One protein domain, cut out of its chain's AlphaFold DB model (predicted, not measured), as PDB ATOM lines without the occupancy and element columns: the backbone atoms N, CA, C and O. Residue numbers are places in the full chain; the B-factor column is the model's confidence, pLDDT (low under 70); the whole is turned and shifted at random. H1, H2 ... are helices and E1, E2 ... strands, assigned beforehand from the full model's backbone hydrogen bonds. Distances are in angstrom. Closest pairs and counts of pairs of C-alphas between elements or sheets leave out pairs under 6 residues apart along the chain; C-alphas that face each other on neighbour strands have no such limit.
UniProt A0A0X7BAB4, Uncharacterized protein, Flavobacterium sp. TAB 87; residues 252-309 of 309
ATOM      1  N   LYS A 252      38.620   5.257  -6.728       94.12
ATOM      2  CA  LYS A 252      38.464   4.619  -5.425       94.12
ATOM      3  C   LYS A 252      36.999   4.580  -5.019       94.12
ATOM      4  O   LYS A 252      36.295   5.588  -5.094       94.12
ATOM      5  N   LYS A 253      36.551   3.416  -4.564       94.81
ATOM      6  CA  LYS A 253      35.282   3.208  -3.870       94.81
ATOM      7  C   LYS A 253      35.417   3.824  -2.481       94.81
ATOM      8  O   LYS A 253      36.412   3.624  -1.796       94.81
ATOM      9  N   ILE A 254      34.435   4.616  -2.072       95.44
ATOM     10  CA  ILE A 254      34.461   5.357  -0.810       95.44
ATOM     11  C   ILE A 254      33.259   4.987   0.050       95.44
ATOM     12  O   ILE A 254      32.150   4.780  -0.444       95.44
ATOM     13  N   LYS A 255      33.470   4.943   1.366       93.38
ATOM     14  CA  LYS A 255      32.373   4.927   2.336       93.38
ATOM     15  C   LYS A 255      31.942   6.368   2.582       93.38
ATOM     16  O   LYS A 255      32.775   7.219   2.884       93.38
ATOM     17  N   VAL A 256      30.649   6.634   2.437       92.69
ATOM     18  CA  VAL A 256      30.066   7.966   2.628       92.69
ATOM     19  C   VAL A 256      29.235   8.008   3.905       92.69
ATOM     20  O   VAL A 256      28.739   6.986   4.372       92.69
ATOM     21  N   THR A 257      29.102   9.198   4.479       90.69
ATOM     22  CA  THR A 257      28.337   9.462   5.705       90.69
ATOM     23  C   THR A 257      27.576  10.776   5.559       90.69
ATOM     24  O   THR A 257      27.816  11.539   4.623       90.69
ATOM     25  N   ASN A 258      26.722  11.105   6.527       85.75
ATOM     26  CA  ASN A 258      26.066  12.412   6.620       85.75
ATOM     27  C   ASN A 258      27.037  13.615   6.718       85.75
ATOM     28  O   ASN A 258      26.613  14.747   6.505       85.75
ATOM     29  N   LYS A 259      28.325  13.392   7.021       90.44
ATOM     30  CA  LYS A 259      29.386  14.420   7.035       90.44
ATOM     31  C   LYS A 259      30.179  14.509   5.724       90.44
ATOM     32  O   LYS A 259      31.069  15.349   5.612       90.44
ATOM     33  N   THR A 260      29.922  13.632   4.754       92.62
ATOM     34  CA  THR A 260      30.637  13.634   3.473       92.62
ATOM     35  C   THR A 260      30.220  14.843   2.634       92.62
ATOM     36  O   THR A 260      29.036  15.109   2.456       92.62
ATOM     37  N   VAL A 261      31.197  15.564   2.078       94.00
ATOM     38  CA  VAL A 261      30.940  16.627   1.100       94.00
ATOM     39  C   VAL A 261      30.656  15.974  -0.253       94.00
ATOM     40  O   VAL A 261      31.533  15.351  -0.844       94.00
ATOM     41  N   PHE A 262      29.413  16.083  -0.719       95.19
ATOM     42  CA  PHE A 262      28.959  15.473  -1.975       95.19
ATOM     43  C   PHE A 262      29.059  16.408  -3.185       95.19
ATOM     44  O   PHE A 262      29.210  15.933  -4.313       95.19
ATOM     45  N   PHE A 263      29.009  17.720  -2.944       96.00
ATOM     46  CA  PHE A 263      29.029  18.758  -3.968       96.00
ATOM     47  C   PHE A 263      30.088  19.812  -3.664       96.00
ATOM     48  O   PHE A 263      30.331  20.137  -2.500       96.00
ATOM     49  N   LYS A 264      30.673  20.380  -4.715       94.62
ATOM     50  CA  LYS A 264      31.539  21.556  -4.656       94.62
ATOM     51  C   LYS A 264      31.173  22.466  -5.824       94.62
ATOM     52  O   LYS A 264      31.011  21.979  -6.934       94.62
ATOM     53  N   ASP A 265      30.996  23.759  -5.561       93.81
ATOM     54  CA  ASP A 265      30.670  24.770  -6.581       93.81
ATOM     55  C   ASP A 265      29.410  24.421  -7.418       93.81
ATOM     56  O   ASP A 265      29.284  24.788  -8.582       93.81
ATOM     57  N   GLY A 266      28.463  23.688  -6.814       89.50
ATOM     58  CA  GLY A 266      27.240  23.180  -7.459       89.50
ATOM     59  C   GLY A 266      27.397  21.851  -8.214       89.50
ATOM     60  O   GLY A 266      26.395  21.226  -8.554       89.50
ATOM     61  N   GLU A 267      28.624  21.370  -8.433       93.19
ATOM     62  CA  GLU A 267      28.907  20.114  -9.133       93.19
ATOM     63  C   GLU A 267      29.117  18.937  -8.169       93.19
ATOM     64  O   GLU A 267      29.653  19.084  -7.068       93.19
ATOM     65  N   ALA A 268      28.707  17.732  -8.577       94.56
ATOM     66  CA  ALA A 268      28.865  16.520  -7.775       94.56
ATOM     67  C   ALA A 268      30.313  16.002  -7.816       94.56
ATOM     68  O   ALA A 268      30.791  15.523  -8.848       94.56
ATOM     69  N   ILE A 269      30.984  16.022  -6.664       95.94
ATOM     70  CA  ILE A 269      32.339  15.467  -6.496       95.94
ATOM     71  C   ILE A 269      32.326  13.990  -6.076       95.94
ATOM     72  O   ILE A 269      33.353  13.320  -6.132       95.94
ATOM     73  N   VAL A 270      31.158  13.459  -5.699       96.62
ATOM     74  CA  VAL A 270      30.943  12.036  -5.406       96.62
ATOM     75  C   VAL A 270      30.104  11.394  -6.507       96.62
ATOM     76  O   VAL A 270      29.100  11.944  -6.965       96.62
ATOM     77  N   TRP A 271      30.509  10.191  -6.899       97.94
ATOM     78  CA  TRP A 271      29.885   9.399  -7.952       97.94
ATOM     79  C   TRP A 271      29.317   8.106  -7.370       97.94
ATOM     80  O   TRP A 271      29.738   7.671  -6.302       97.94
ATOM     81  N   TYR A 272      28.338   7.489  -8.031       96.81
ATOM     82  CA  TYR A 272      27.700   6.268  -7.543       96.81
ATOM     83  C   TYR A 272      27.338   5.269  -8.647       96.81
ATOM     84  O   TYR A 272      27.158   5.619  -9.817       96.81
ATOM     85  N   ALA A 273      27.147   4.015  -8.242       95.94
ATOM     86  CA  ALA A 273      26.566   2.953  -9.052       95.94
ATOM     87  C   ALA A 273      25.540   2.141  -8.257       95.94
ATOM     88  O   ALA A 273      25.645   2.006  -7.043       95.94
ATOM     89  N   LYS A 274      24.558   1.564  -8.957       93.62
ATOM     90  CA  LYS A 274      23.620   0.587  -8.385       93.62
ATOM     91  C   LYS A 274      24.047  -0.818  -8.803       93.62
ATOM     92  O   LYS A 274      24.080  -1.109 -10.004       93.62
ATOM     93  N   THR A 275      24.354  -1.659  -7.824       89.50
ATOM     94  CA  THR A 275      24.715  -3.074  -7.991       89.50
ATOM     95  C   THR A 275      23.556  -3.965  -7.527       89.50
ATOM     96  O   THR A 275      22.507  -3.466  -7.122       89.50
ATOM     97  N   ALA A 276      23.716  -5.289  -7.599       84.12
ATOM     98  CA  ALA A 276      22.753  -6.222  -7.007       84.12
ATOM     99  C   ALA A 276      22.773  -6.195  -5.463       84.12
ATOM    100  O   ALA A 276      21.781  -6.547  -4.833       84.12
ATOM    101  N   HIS A 277      23.885  -5.754  -4.865       85.00
ATOM    102  CA  HIS A 277      24.116  -5.764  -3.418       85.00
ATOM    103  C   HIS A 277      23.845  -4.411  -2.742       85.00
ATOM    104  O   HIS A 277      23.891  -4.320  -1.520       85.00
ATOM    105  N   GLY A 278      23.538  -3.361  -3.514       89.25
ATOM    106  CA  GLY A 278      23.176  -2.051  -2.981       89.25
ATOM    107  C   GLY A 278      23.599  -0.894  -3.880       89.25
ATOM    108  O   GLY A 278      23.564  -0.973  -5.111       89.25
ATOM    109  N   ILE A 279      23.974   0.211  -3.242       93.62
ATOM    110  CA  ILE A 279      24.597   1.365  -3.886       93.62
ATOM    111  C   ILE A 279      26.059   1.447  -3.455       93.62
ATOM    112  O   ILE A 279      26.388   1.227  -2.293       93.62
ATOM    113  N   GLU A 280      26.924   1.780  -4.401       95.88
ATOM    114  CA  GLU A 280      28.347   1.983  -4.157       95.88
ATOM    115  C   GLU A 280      28.729   3.396  -4.563       95.88
ATOM    116  O   GLU A 280      28.233   3.896  -5.575       95.88
ATOM    117  N   PHE A 281      29.595   4.031  -3.775       96.69
ATOM    118  CA  PHE A 281      30.042   5.404  -3.982       96.69
ATOM    119  C   PHE A 281      31.525   5.437  -4.338       96.69
ATOM    120  O   PHE A 281      32.291   4.587  -3.894       96.69
ATOM    121  N   PHE A 282      31.926   6.429  -5.128       97.00
ATOM    122  CA  PHE A 282      33.267   6.575  -5.681       97.00
ATOM    123  C   PHE A 282      33.728   8.036  -5.615       97.00
ATOM    124  O   PHE A 282      32.916   8.962  -5.688       97.00
ATOM    125  N   ASN A 283      35.040   8.235  -5.492       95.56
ATOM    126  CA  ASN A 283      35.694   9.547  -5.405       95.56
ATOM    127  C   ASN A 283      35.765  10.323  -6.736       95.56
ATOM    128  O   ASN A 283      36.144  11.489  -6.734       95.56
ATOM    129  N   THR A 284      35.487   9.678  -7.871       93.69
ATOM    130  CA  THR A 284      35.570  10.289  -9.202       93.69
ATOM    131  C   THR A 284      34.660   9.574 -10.202       93.69
ATOM    132  O   THR A 284      34.116   8.498  -9.938       93.69
ATOM    133  N   HIS A 285      34.491  10.199 -11.363       93.06
ATOM    134  CA  HIS A 285      33.792   9.652 -12.515       93.06
ATOM    135  C   HIS A 285      34.552   8.473 -13.134       93.06
ATOM    136  O   HIS A 285      35.764   8.341 -12.992       93.06
ATOM    137  N   GLY A 286      33.841   7.615 -13.865       92.69
ATOM    138  CA  GLY A 286      34.455   6.471 -14.531       92.69
ATOM    139  C   GLY A 286      33.465   5.351 -14.814       92.69
ATOM    140  O   GLY A 286      32.276   5.583 -15.058       92.69
ATOM    141  N   ARG A 287      33.962   4.115 -14.767       91.88
ATOM    142  CA  ARG A 287      33.168   2.888 -14.876       91.88
ATOM    143  C   ARG A 287      33.336   2.052 -13.619       91.88
ATOM    144  O   ARG A 287      34.401   2.044 -13.019       91.88
ATOM    145  N   HIS A 288      32.287   1.327 -13.257       93.19
ATOM    146  CA  HIS A 288      32.346   0.356 -12.179       93.19
ATOM    147  C   HIS A 288      33.336  -0.765 -12.535       93.19
ATOM    148  O   HIS A 288      33.166  -1.366 -13.600       93.19
ATOM    149  N   PRO A 289      34.294  -1.103 -11.660       88.56
ATOM    150  CA  PRO A 289      35.343  -2.081 -11.958       88.56
ATOM    151  C   PRO A 289      34.766  -3.468 -12.276       88.56
ATOM    152  O   PRO A 289      35.078  -4.054 -13.306       88.56
ATOM    153  N   GLU A 290      33.833  -3.953 -11.455       85.94
ATOM    154  CA  GLU A 290      33.283  -5.315 -11.586       85.94
ATOM    155  C   GLU A 290      32.278  -5.505 -12.742       85.94
ATOM    156  O   GLU A 290      32.123  -6.611 -13.250       85.94
ATOM    157  N   ASN A 291      31.539  -4.459 -13.144       86.38
ATOM    158  CA  ASN A 291      30.404  -4.593 -14.079       86.38
ATOM    159  C   ASN A 291      30.435  -3.628 -15.280       86.38
ATOM    160  O   ASN A 291      29.521  -3.639 -16.106       86.38
ATOM    161  N   GLY A 292      31.461  -2.778 -15.387       87.44
ATOM    162  CA  GLY A 292      31.718  -1.892 -16.527       87.44
ATOM    163  C   GLY A 292      30.697  -0.769 -16.765       87.44
ATOM    164  O   GLY A 292      30.870   0.022 -17.704       87.44
ATOM    165  N   ARG A 293      29.628  -0.666 -15.960       89.69
ATOM    166  CA  ARG A 293      28.601   0.380 -16.097       89.69
ATOM    167  C   ARG A 293      29.188   1.743 -15.744       89.69
ATOM    168  O   ARG A 293      30.004   1.853 -14.835       89.69
ATOM    169  N   ALA A 294      28.765   2.786 -16.456       93.62
ATOM    170  CA  ALA A 294      29.176   4.151 -16.144       93.62
ATOM    171  C   ALA A 294      28.680   4.556 -14.746       93.62
ATOM    172  O   ALA A 294      27.510   4.335 -14.412       93.62
ATOM    173  N   LEU A 295      29.572   5.154 -13.959       96.50
ATOM    174  CA  LEU A 295      29.218   5.791 -12.697       96.50
ATOM    175  C   LEU A 295      28.374   7.040 -12.981       96.50
ATOM    176  O   LEU A 295      28.519   7.675 -14.027       96.50
ATOM    177  N   LYS A 296      27.483   7.393 -12.057       96.94
ATOM    178  CA  LYS A 296      26.616   8.575 -12.160       96.94
ATOM    179  C   LYS A 296      26.997   9.603 -11.095       96.94
ATOM    180  O   LYS A 296      27.324   9.181  -9.988       96.94
ATOM    181  N   PRO A 297      26.919  10.915 -11.375       97.00
ATOM    182  CA  PRO A 297      27.083  11.924 -10.335       97.00
ATOM    183  C   PRO A 297      25.982  11.740  -9.288       97.00
ATOM    184  O   PRO A 297      24.842  11.405  -9.636       97.00
ATOM    185  N   VAL A 298      26.310  11.914  -8.008       96.31
ATOM    186  CA  VAL A 298      25.303  11.849  -6.944       96.31
ATOM    187  C   VAL A 298      24.299  13.005  -7.077       96.31
ATOM    188  O   VAL A 298      24.587  14.039  -7.673       96.31
ATOM    189  N   SER A 299      23.104  12.825  -6.521       95.50
ATOM    190  CA  SER A 299      22.079  13.869  -6.423       95.50
ATOM    191  C   SER A 299      21.439  13.854  -5.038       95.50
ATOM    192  O   SER A 299      21.511  12.838  -4.341       95.50
ATOM    193  N   ASP A 300      20.759  14.935  -4.655       93.88
ATOM    194  CA  ASP A 300      20.099  15.051  -3.344       93.88
ATOM    195  C   ASP A 300      19.131  13.897  -3.064       93.88
ATOM    196  O   ASP A 300      19.067  13.381  -1.950       93.88
ATOM    197  N   TYR A 301      18.428  13.418  -4.097       94.62
ATOM    198  CA  TYR A 301      17.570  12.235  -4.003       94.62
ATOM    199  C   TYR A 301      18.350  10.973  -3.604       94.62
ATOM    200  O   TYR A 301      17.869  10.175  -2.800       94.62
ATOM    201  N   ILE A 302      19.546  10.775  -4.164       94.94
ATOM    202  CA  ILE A 302      20.394   9.616  -3.867       94.94
ATOM    203  C   ILE A 302      20.967   9.722  -2.450       94.94
ATOM    204  O   ILE A 302      20.906   8.741  -1.713       94.94
ATOM    205  N   ILE A 303      21.437  10.903  -2.041       93.88
ATOM    206  CA  ILE A 303      21.930  11.144  -0.675       93.88
ATOM    207  C   ILE A 303      20.801  10.895   0.335       93.88
ATOM    208  O   ILE A 303      20.939  10.070   1.238       93.88
ATOM    209  N   LYS A 304      19.634  11.521   0.133       93.38
ATOM    210  CA  LYS A 304      18.469  11.368   1.013       93.38
ATOM    211  C   LYS A 304      18.009   9.914   1.141       93.38
ATOM    212  O   LYS A 304      17.609   9.511   2.224       93.38
ATOM    213  N   LYS A 305      18.045   9.138   0.053       92.88
ATOM    214  CA  LYS A 305      17.533   7.759   0.022       92.88
ATOM    215  C   LYS A 305      18.514   6.703   0.539       92.88
ATOM    216  O   LYS A 305      18.065   5.638   0.948       92.88
ATOM    217  N   TYR A 306      19.821   6.953   0.458       92.12
ATOM    218  CA  TYR A 306      20.835   5.919   0.700       92.12
ATOM    219  C   TYR A 306      21.958   6.307   1.678       92.12
ATOM    220  O   TYR A 306      22.776   5.452   1.999       92.12
ATOM    221  N   VAL A 307      22.023   7.562   2.129       89.06
ATOM    222  CA  VAL A 307      23.037   8.048   3.091       89.06
ATOM    223  C   VAL A 307      22.394   8.546   4.385       89.06
ATOM    224  O   VAL A 307      22.943   8.334   5.460       89.06
ATOM    225  N   ASN A 308      21.228   9.190   4.289       79.88
ATOM    226  CA  ASN A 308      20.528   9.804   5.426       79.88
ATOM    227  C   ASN A 308      19.426   8.898   6.013       79.88
ATOM    228  O   ASN A 308      18.402   9.407   6.471       79.88
ATOM    229  N   ASN A 309      19.615   7.579   5.934       58.19
ATOM    230  CA  ASN A 309      18.644   6.549   6.313       58.19
ATOM    231  C   ASN A 309      19.178   5.730   7.493       58.19
ATOM    232  O   ASN A 309      20.387   5.409   7.449       58.19
TER     233      ASN A 309
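This is residues 252 to 309 of the 309 residues of an uncharacterized protein of Flavobacterium sp. TAB 87 (UniProt A0A0X7BAB4). Little regular structure: a small hairpin, E1 and E2, sits amid long loops, with a short helix, H1, near the last residue. Short pairings widen the hairpin: residues 253 to 254 beside E2, residues 296 to 297 beside E1. The printed part has 58 residues, 15 of them in the two antiparallel strands and then the one helix, class mixed; it is compact, radius of gyration of the C-alphas 10.8 A, spanning 28 by 25 by 17 A.

Start at residues 253 to 254, antiparallel to residues 281 to 282 of E2, residues 279 to 282. E1, residues 271 to 274, forms a hairpin with E2, antiparallel at 155 degrees; look for N 273 and O 280, within hydrogen-bond range at 2.9 A. H1, residues 300 to 306, is apart from E1; its closest C-alphas to E2 are those of Tyr 306 and Ile 279, 7.5 A. In H1 every O i to N i+4 pair is within hydrogen-bond range.

Find C-alpha 271 at (29.885, 9.399, -7.952), where E1 begins its 10.8 A. E2 spans 10.3 A; H1 runs 10.0 A to C-alpha 306 at (20.835, 5.919, 0.700).

The C-alphas farthest apart, of Asp 265 and Ala 276, are 32.0 A apart. The printed part has no cut; the E2 to H1 link is long. Residue 309 is under 70 in pLDDT.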